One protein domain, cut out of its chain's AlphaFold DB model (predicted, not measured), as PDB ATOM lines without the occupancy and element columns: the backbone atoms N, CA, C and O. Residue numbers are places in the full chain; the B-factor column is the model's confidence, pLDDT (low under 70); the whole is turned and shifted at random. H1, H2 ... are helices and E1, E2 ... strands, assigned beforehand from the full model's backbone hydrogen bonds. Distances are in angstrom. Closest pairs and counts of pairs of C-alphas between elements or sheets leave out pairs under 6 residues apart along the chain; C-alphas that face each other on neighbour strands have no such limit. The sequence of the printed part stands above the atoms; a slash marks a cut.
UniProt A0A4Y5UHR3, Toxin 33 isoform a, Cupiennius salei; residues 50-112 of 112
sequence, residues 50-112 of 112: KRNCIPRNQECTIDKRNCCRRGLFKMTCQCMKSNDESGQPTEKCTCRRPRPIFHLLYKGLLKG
ATOM      1  N   LYS A  50      28.353 -17.493  66.366       52.91
ATOM      2  CA  LYS A  50      26.908 -17.290  66.138       52.91
ATOM      3  C   LYS A  50      26.063 -18.575  66.227       52.91
ATOM      4  O   LYS A  50      24.843 -18.474  66.286       52.91
ATOM      5  N   ARG A  51      26.685 -19.764  66.225       57.44
ATOM      6  CA  ARG A  51      25.992 -21.057  66.394       57.44
ATOM      7  C   ARG A  51      26.219 -21.730  67.752       57.44
ATOM      8  O   ARG A  51      25.557 -22.724  68.013       57.44
ATOM      9  N   ASN A  52      27.119 -21.221  68.598       77.25
ATOM     10  CA  ASN A  52      27.492 -21.887  69.852       77.25
ATOM     11  C   ASN A  52      27.631 -20.919  71.037       77.25
ATOM     12  O   ASN A  52      28.403 -21.187  71.948       77.25
ATOM     13  N   CYS A  53      26.925 -19.786  71.031       83.56
ATOM     14  CA  CYS A  53      26.905 -18.851  72.156       83.56
ATOM     15  C   CYS A  53      25.473 -18.588  72.636       83.56
ATOM     16  O   CYS A  53      24.517 -18.621  71.860       83.56
ATOM     17  N   ILE A  54      25.327 -18.305  73.929       85.38
ATOM     18  CA  ILE A  54      24.049 -18.017  74.578       85.38
ATOM     19  C   ILE A  54      23.653 -16.567  74.276       85.38
ATOM     20  O   ILE A  54      24.398 -15.638  74.624       85.38
ATOM     21  N   PRO A  55      22.492 -16.332  73.642       83.62
ATOM     22  CA  PRO A  55      22.048 -14.992  73.298       83.62
ATOM     23  C   PRO A  55      21.634 -14.179  74.535       83.62
ATOM     24  O   PRO A  55      21.540 -14.664  75.663       83.62
ATOM     25  N   ARG A  56      21.381 -12.884  74.326       82.69
ATOM     26  CA  ARG A  56      20.939 -11.973  75.391       82.69
ATOM     27  C   ARG A  56      19.652 -12.474  76.051       82.69
ATOM     28  O   ARG A  56      18.734 -12.898  75.360       82.69
ATOM     29  N   ASN A  57      19.573 -12.319  77.373       81.44
ATOM     30  CA  ASN A  57      18.437 -12.694  78.220       81.44
ATOM     31  C   ASN A  57      18.108 -14.194  78.241       81.44
ATOM     32  O   ASN A  57      17.116 -14.565  78.858       81.44
ATOM     33  N   GLN A  58      18.926 -15.046  77.621       84.31
ATOM     34  CA  GLN A  58      18.770 -16.487  77.740       84.31
ATOM     35  C   GLN A  58      19.493 -17.051  78.953       84.31
ATOM     36  O   GLN A  58      20.406 -16.421  79.505       84.31
ATOM     37  N   GLU A  59      19.021 -18.224  79.367       86.38
ATOM     38  CA  GLU A  59      19.509 -18.918  80.541       86.38
ATOM     39  C   GLU A  59      20.955 -19.378  80.342       86.38
ATOM     40  O   GLU A  59      21.303 -20.003  79.345       86.38
ATOM     41  N   CYS A  60      21.811 -19.031  81.301       87.00
ATOM     42  CA  CYS A  60      23.244 -19.338  81.286       87.00
ATOM     43  C   CYS A  60      23.695 -20.083  82.545       87.00
ATOM     44  O   CYS A  60      24.872 -20.051  82.905       87.00
ATOM     45  N   THR A  61      22.751 -20.744  83.222       83.44
ATOM     46  CA  THR A  61      22.967 -21.482  84.474       83.44
ATOM     47  C   THR A  61      24.027 -22.576  84.309       83.44
ATOM     48  O   THR A  61      24.886 -22.727  85.177       83.44
ATOM     49  N   ILE A  62      24.012 -23.265  83.161       80.12
ATOM     50  CA  ILE A  62      24.964 -24.324  82.798       80.12
ATOM     51  C   ILE A  62      26.292 -23.709  82.317       80.12
ATOM     52  O   ILE A  62      27.347 -24.010  82.870       80.12
ATOM     53  N   ASP A  63      26.240 -22.758  81.372       79.38
ATOM     54  CA  ASP A  63      27.427 -22.176  80.729       79.38
ATOM     55  C   ASP A  63      27.582 -20.666  80.973       79.38
ATOM     56  O   ASP A  63      27.364 -19.814  80.105       79.38
ATOM     57  N   LYS A  64      28.069 -20.308  82.166       80.75
ATOM     58  CA  LYS A  64      28.194 -18.907  82.625       80.75
ATOM     59  C   LYS A  64      29.099 -18.013  81.764       80.75
ATOM     60  O   LYS A  64      29.028 -16.786  81.849       80.75
ATOM     61  N   ARG A  65      30.000 -18.603  80.970       80.81
ATOM     62  CA  ARG A  65      31.001 -17.877  80.160       80.81
ATOM     63  C   ARG A  65      30.665 -17.821  78.675       80.81
ATOM     64  O   ARG A  65      31.331 -17.073  77.956       80.81
ATOM     65  N   ASN A  66      29.652 -18.568  78.240       85.44
ATOM     66  CA  ASN A  66      29.330 -18.746  76.831       85.44
ATOM     67  C   ASN A  66      28.339 -17.698  76.298       85.44
ATOM     68  O   ASN A  66      27.709 -17.888  75.265       85.44
ATOM     69  N   CYS A  67      28.164 -16.577  77.000       86.81
ATOM     70  CA  CYS A  67      27.320 -15.494  76.517       86.81
ATOM     71  C   CYS A  67      27.917 -14.860  75.254       86.81
ATOM     72  O   CYS A  67      29.100 -14.508  75.223       86.81
ATOM     73  N   CYS A  68      27.075 -14.651  74.243       85.06
ATOM     74  CA  CYS A  68      27.480 -14.038  72.985       85.06
ATOM     75  C   CYS A  68      28.111 -12.655  73.191       85.06
ATOM     76  O   CYS A  68      27.668 -11.846  74.013       85.06
ATOM     77  N   ARG A  69      29.124 -12.337  72.385       82.25
ATOM     78  CA  ARG A  69      29.693 -10.988  72.313       82.25
ATOM     79  C   ARG A  69      28.807 -10.100  71.435       82.25
ATOM     80  O   ARG A  69      28.362 -10.526  70.372       82.25
ATOM     81  N   ARG A  70      28.552  -8.856  71.858       77.94
ATOM     82  CA  ARG A  70      27.812  -7.865  71.057       77.94
ATOM     83  C   ARG A  70      28.661  -6.607  70.899       77.94
ATOM     84  O   ARG A  70      28.822  -5.840  71.847       77.94
ATOM     85  N   GLY A  71      29.211  -6.419  69.699       76.69
ATOM     86  CA  GLY A  71      30.164  -5.348  69.401       76.69
ATOM     87  C   GLY A  71      31.425  -5.455  70.264       76.69
ATOM     88  O   GLY A  71      32.010  -6.530  70.404       76.69
ATOM     89  N   LEU A  72      31.813  -4.348  70.899       73.75
ATOM     90  CA  LEU A  72      32.997  -4.285  71.763       73.75
ATOM     91  C   LEU A  72      32.808  -4.994  73.114       73.75
ATOM     92  O   LEU A  72      33.791  -5.401  73.733       73.75
ATOM     93  N   PHE A  73      31.564  -5.209  73.555       74.19
ATOM     94  CA  PHE A  73      31.265  -5.735  74.885       74.19
ATOM     95  C   PHE A  73      30.993  -7.244  74.865       74.19
ATOM     96  O   PHE A  73      30.093  -7.732  74.173       74.19
ATOM     97  N   LYS A  74      31.735  -7.991  75.690       80.56
ATOM     98  CA  LYS A  74      31.400  -9.380  76.022       80.56
ATOM     99  C   LYS A  74      30.274  -9.385  77.051       80.56
ATOM    100  O   LYS A  74      30.371  -8.725  78.086       80.56
ATOM    101  N   MET A  75      29.191 -10.094  76.750       83.88
ATOM    102  CA  MET A  75      28.095 -10.255  77.698       83.88
ATOM    103  C   MET A  75      28.525 -11.157  78.855       83.88
ATOM    104  O   MET A  75      29.349 -12.054  78.685       83.88
ATOM    105  N   THR A  76      27.971 -10.908  80.037       85.44
ATOM    106  CA  THR A  76      28.260 -11.682  81.246       85.44
ATOM    107  C   THR A  76      26.985 -12.330  81.766       85.44
ATOM    108  O   THR A  76      25.903 -11.741  81.714       85.44
ATOM    109  N   CYS A  77      27.102 -13.563  82.256       88.19
ATOM    110  CA  CYS A  77      25.997 -14.248  82.913       88.19
ATOM    111  C   CYS A  77      25.747 -13.599  84.281       88.19
ATOM    112  O   CYS A  77      26.634 -13.589  85.135       88.19
ATOM    113  N   GLN A  78      24.564 -13.015  84.471       87.38
ATOM    114  CA  GLN A  78      24.140 -12.401  85.729       87.38
ATOM    115  C   GLN A  78      23.032 -13.241  86.355       87.38
ATOM    116  O   GLN A  78      21.969 -13.409  85.758       87.38
ATOM    117  N   CYS A  79      23.283 -13.725  87.567       86.94
ATOM    118  CA  CYS A  79      22.315 -14.463  88.364       86.94
ATOM    119  C   CYS A  79      21.607 -13.522  89.332       86.94
ATOM    120  O   CYS A  79      22.243 -12.764  90.067       86.94
ATOM    121  N   MET A  80      20.280 -13.540  89.294       80.31
ATOM    122  CA  MET A  80      19.434 -12.821  90.231       80.31
ATOM    123  C   MET A  80      18.670 -13.839  91.064       80.31
ATOM    124  O   MET A  80      18.038 -14.742  90.519       80.31
ATOM    125  N   LYS A  81      18.725 -13.679  92.385       80.62
ATOM    126  CA  LYS A  81      17.872 -14.430  93.305       80.62
ATOM    127  C   LYS A  81      16.504 -13.758  93.305       80.62
ATOM    128  O   LYS A  81      16.392 -12.603  93.713       80.62
ATOM    129  N   SER A  82      15.499 -14.448  92.788       72.50
ATOM    130  CA  SER A  82      14.097 -14.044  92.851       72.50
ATOM    131  C   SER A  82      13.342 -15.050  93.701       72.50
ATOM    132  O   SER A  82      13.523 -16.249  93.519       72.50
ATOM    133  N   ASN A  83      12.484 -14.576  94.598       74.06
ATOM    134  CA  ASN A  83      11.530 -15.459  95.252       74.06
ATOM    135  C   ASN A  83      10.400 -15.709  94.250       74.06
ATOM    136  O   ASN A  83       9.782 -14.747  93.793       74.06
ATOM    137  N   ASP A  84      10.177 -16.963  93.861       71.06
ATOM    138  CA  ASP A  84       8.987 -17.308  93.076       71.06
ATOM    139  C   ASP A  84       7.720 -17.155  93.951       71.06
ATOM    140  O   ASP A  84       7.821 -17.002  95.170       71.06
ATOM    141  N   GLU A  85       6.518 -17.201  93.360       73.19
ATOM    142  CA  GLU A  85       5.236 -17.006  94.075       73.19
ATOM    143  C   GLU A  85       5.036 -17.955  95.274       73.19
ATOM    144  O   GLU A  85       4.315 -17.624  96.211       73.19
ATOM    145  N   SER A  86       5.723 -19.100  95.302       73.00
ATOM    146  CA  SER A  86       5.730 -20.031  96.441       73.00
ATOM    147  C   SER A  86       6.730 -19.681  97.554       73.00
ATOM    148  O   SER A  86       6.931 -20.479  98.467       73.00
ATOM    149  N   GLY A  87       7.400 -18.527  97.490       71.06
ATOM    150  CA  GLY A  87       8.380 -18.092  98.491       71.06
ATOM    151  C   GLY A  87       9.700 -18.868  98.468       71.06
ATOM    152  O   GLY A  87      10.526 -18.688  99.362       71.06
ATOM    153  N   GLN A  88       9.925 -19.716  97.460       69.56
ATOM    154  CA  GLN A  88      11.191 -20.423  97.298       69.56
ATOM    155  C   GLN A  88      12.243 -19.521  96.637       69.56
ATOM    156  O   GLN A  88      11.922 -18.797  95.688       69.56
ATOM    157  N   PRO A  89      13.496 -19.547  97.128       71.38
ATOM    158  CA  PRO A  89      14.579 -18.777  96.544       71.38
ATOM    159  C   PRO A  89      15.013 -19.419  95.226       71.38
ATOM    160  O   PRO A  89      15.726 -20.421  95.217       71.38
ATOM    161  N   THR A  90      14.626 -18.810  94.113       75.12
ATOM    162  CA  THR A  90      14.972 -19.287  92.774       75.12
ATOM    163  C   THR A  90      16.054 -18.402  92.180       75.12
ATOM    164  O   THR A  90      15.918 -17.181  92.063       75.12
ATOM    165  N   GLU A  91      17.175 -19.011  91.814       81.56
ATOM    166  CA  GLU A  91      18.266 -18.316  91.143       81.56
ATOM    167  C   GLU A  91      18.046 -18.372  89.630       81.56
ATOM    168  O   GLU A  91      18.151 -19.428  89.015       81.56
ATOM    169  N   LYS A  92      17.738 -17.225  89.019       83.44
ATOM    170  CA  LYS A  92      17.595 -17.099  87.563       83.44
ATOM    171  C   LYS A  92      18.836 -16.421  86.994       83.44
ATOM    172  O   LYS A  92      19.093 -15.241  87.254       83.44
ATOM    173  N   CYS A  93      19.613 -17.168  86.214       87.62
ATOM    174  CA  CYS A  93      20.833 -16.693  85.566       87.62
ATOM    175  C   CYS A  93      20.579 -16.351  84.102       87.62
ATOM    176  O   CYS A  93      20.171 -17.210  83.329       87.62
ATOM    177  N   THR A  94      20.858 -15.111  83.692       88.69
ATOM    178  CA  THR A  94      20.673 -14.677  82.297       88.69
ATOM    179  C   THR A  94      21.865 -13.898  81.756       88.69
ATOM    180  O   THR A  94      22.509 -13.128  82.474       88.69
ATOM    181  N   CYS A  95      22.158 -14.057  80.463       88.12
ATOM    182  CA  CYS A  95      23.196 -13.274  79.798       88.12
ATOM    183  C   CYS A  95      22.768 -11.806  79.679       88.12
ATOM    184  O   CYS A  95      21.837 -11.463  78.942       88.12
ATOM    185  N   ARG A  96      23.479 -10.909  80.365       84.62
ATOM    186  CA  ARG A  96      23.230  -9.461  80.352       84.62
ATOM    187  C   ARG A  96      24.477  -8.686  79.951       84.62
ATOM    188  O   ARG A  96      25.598  -9.188  79.982       84.62
ATOM    189  N   ARG A  97      24.280  -7.433  79.530       81.88
ATOM    190  CA  ARG A  97      25.415  -6.528  79.334       81.88
ATOM    191  C   ARG A  97      26.040  -6.225  80.704       81.88
ATOM    192  O   ARG A  97      25.285  -6.008  81.661       81.88
ATOM    193  N   PRO A  98      27.378  -6.199  80.812       77.00
ATOM    194  CA  PRO A  98      28.027  -5.725  82.022       77.00
ATOM    195  C   PRO A  98      27.564  -4.291  82.278       77.00
ATOM    196  O   PRO A  98      27.590  -3.450  81.377       77.00
ATOM    197  N   ARG A  99      27.072  -4.021  83.489       70.81
ATOM    198  CA  ARG A  99      26.750  -2.645  83.869       70.81
ATOM    199  C   ARG A  99      28.079  -1.909  84.033       70.81
ATOM    200  O   ARG A  99      28.939  -2.425  84.750       70.81
ATOM    201  N   PRO A 100      28.273  -0.747  83.394       66.06
ATOM    202  CA  PRO A 100      29.464   0.044  83.644       66.06
ATOM    203  C   PRO A 100      29.506   0.385  85.136       66.06
ATOM    204  O   PRO A 100      28.493   0.792  85.708       66.06
ATOM    205  N   ILE A 101      30.669   0.194  85.764       61.75
ATOM    206  CA  ILE A 101      30.886   0.424  87.203       61.75
ATOM    207  C   ILE A 101      30.413   1.830  87.603       61.75
ATOM    208  O   ILE A 101      29.763   1.992  88.633       61.75
ATOM    209  N   PHE A 102      30.605   2.819  86.727       56.22
ATOM    210  CA  PHE A 102      30.102   4.184  86.898       56.22
ATOM    211  C   PHE A 102      28.588   4.271  87.160       56.22
ATOM    212  O   PHE A 102      28.165   5.057  88.003       56.22
ATOM    213  N   HIS A 103      27.759   3.438  86.521       58.19
ATOM    214  CA  HIS A 103      26.308   3.446  86.750       58.19
ATOM    215  C   HIS A 103      25.929   2.865  88.122       58.19
ATOM    216  O   HIS A 103      24.927   3.266  88.712       58.19
ATOM    217  N   LEU A 104      26.717   1.917  88.641       57.69
ATOM    218  CA  LEU A 104      26.521   1.379  89.990       57.69
ATOM    219  C   LEU A 104      26.960   2.391  91.054       57.69
ATOM    220  O   LEU A 104      26.238   2.583  92.029       57.69
ATOM    221  N   LEU A 105      28.079   3.086  90.828       55.91
ATOM    222  CA  LEU A 105      28.568   4.145  91.715       55.91
ATOM    223  C   LEU A 105      27.579   5.315  91.805       55.91
ATOM    224  O   LEU A 105      27.247   5.744  92.905       55.91
ATOM    225  N   TYR A 106      27.028   5.770  90.676       55.88
ATOM    226  CA  TYR A 106      26.063   6.875  90.662       55.88
ATOM    227  C   TYR A 106      24.755   6.531  91.402       55.88
ATOM    228  O   TYR A 106      24.208   7.359  92.125       55.88
ATOM    229  N   LYS A 107      24.271   5.283  91.293       59.06
ATOM    230  CA  LYS A 107      23.101   4.811  92.062       59.06
ATOM    231  C   LYS A 107      23.390   4.565  93.544       59.06
ATOM    232  O   LYS A 107      22.458   4.634  94.339       59.06
ATOM    233  N   GLY A 108      24.637   4.263  93.904       55.88
ATOM    234  CA  GLY A 108      25.076   4.200  95.298       55.88
ATOM    235  C   GLY A 108      25.150   5.586  95.939       55.88
ATOM    236  O   GLY A 108      24.718   5.749  97.073       55.88
ATOM    237  N   LEU A 109      25.614   6.588  95.188       51.22
ATOM    238  CA  LEU A 109      25.742   7.974  95.649       51.22
ATOM    239  C   LEU A 109      24.398   8.703  95.784       51.22
ATOM    240  O   LEU A 109      24.241   9.504  96.691       51.22
ATOM    241  N   LEU A 110      23.406   8.404  94.939       48.56
ATOM    242  CA  LEU A 110      22.053   8.980  95.050       48.56
ATOM    243  C   LEU A 110      21.209   8.402  96.204       48.56
ATOM    244  O   LEU A 110      20.074   8.828  96.399       48.56
ATOM    245  N   LYS A 111      21.724   7.403  96.931       46.97
ATOM    246  CA  LYS A 111      21.066   6.779  98.092       46.97
ATOM    247  C   LYS A 111      21.761   7.085  99.427       46.97
ATOM    248  O   LYS A 111      21.386   6.471 100.425       46.97
ATOM    249  N   GLY A 112      22.762   7.969  99.426       38.75
ATOM    250  CA  GLY A 112      23.471   8.443 100.618       38.75
ATOM    251  C   GLY A 112      22.943   9.782 101.095       38.75
ATOM    252  O   GLY A 112      22.736  10.654 100.224       38.75
TER     253      GLY A 112
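What this domain is: This is residues 50 to 112 of the 112 residues of the protein "Toxin 33 isoform a" of Cupiennius salei (UniProt A0A4Y5UHR3). With little regular structure, this is a coil of loops, residues 50 to 75, leading into one long two-stranded hairpin, E1 and E2, and then a short helix, H1, on a tail, residues 100 to 112, that sticks out free. The printed part has 63 residues, of which 25 are in named elements, in the order E1, E2, H1: mixed class, antiparallel sheet. It is loose, radius of gyration of the C-alphas 14.4 A, and flat, spanning 45 by 38 by 13 A.

How they stand to each other: Past residues 69 to 70, paired antiparallel with 73 to 74, look at E1, residues 76 to 83, and E2, residues 89 to 96: a hairpin, antiparallel at 154 degrees. N 78 and O 94 are within hydrogen-bond range, 2.9 A. H1, residues 101 to 109, is apart from E1, with no C-alphas within 8 A; its O i to N i+4 pairs are all within hydrogen-bond range.

Where its parts are: Find C-alpha 76 at (28.260, -11.682, 81.246); E1 runs 22.1 A from there. E2 measures 20.6 A. H1, 12.4 A, ends at C-alpha 109, (25.742, 7.974, 95.649).

The domain as a whole: The farthest C-alphas, Arg 51 and Gly 112, are 45.3 A apart. The printed part has no cut, and both links are tight. Find pLDDT under 70 at residues 50 to 51, 88 and 100 to 112.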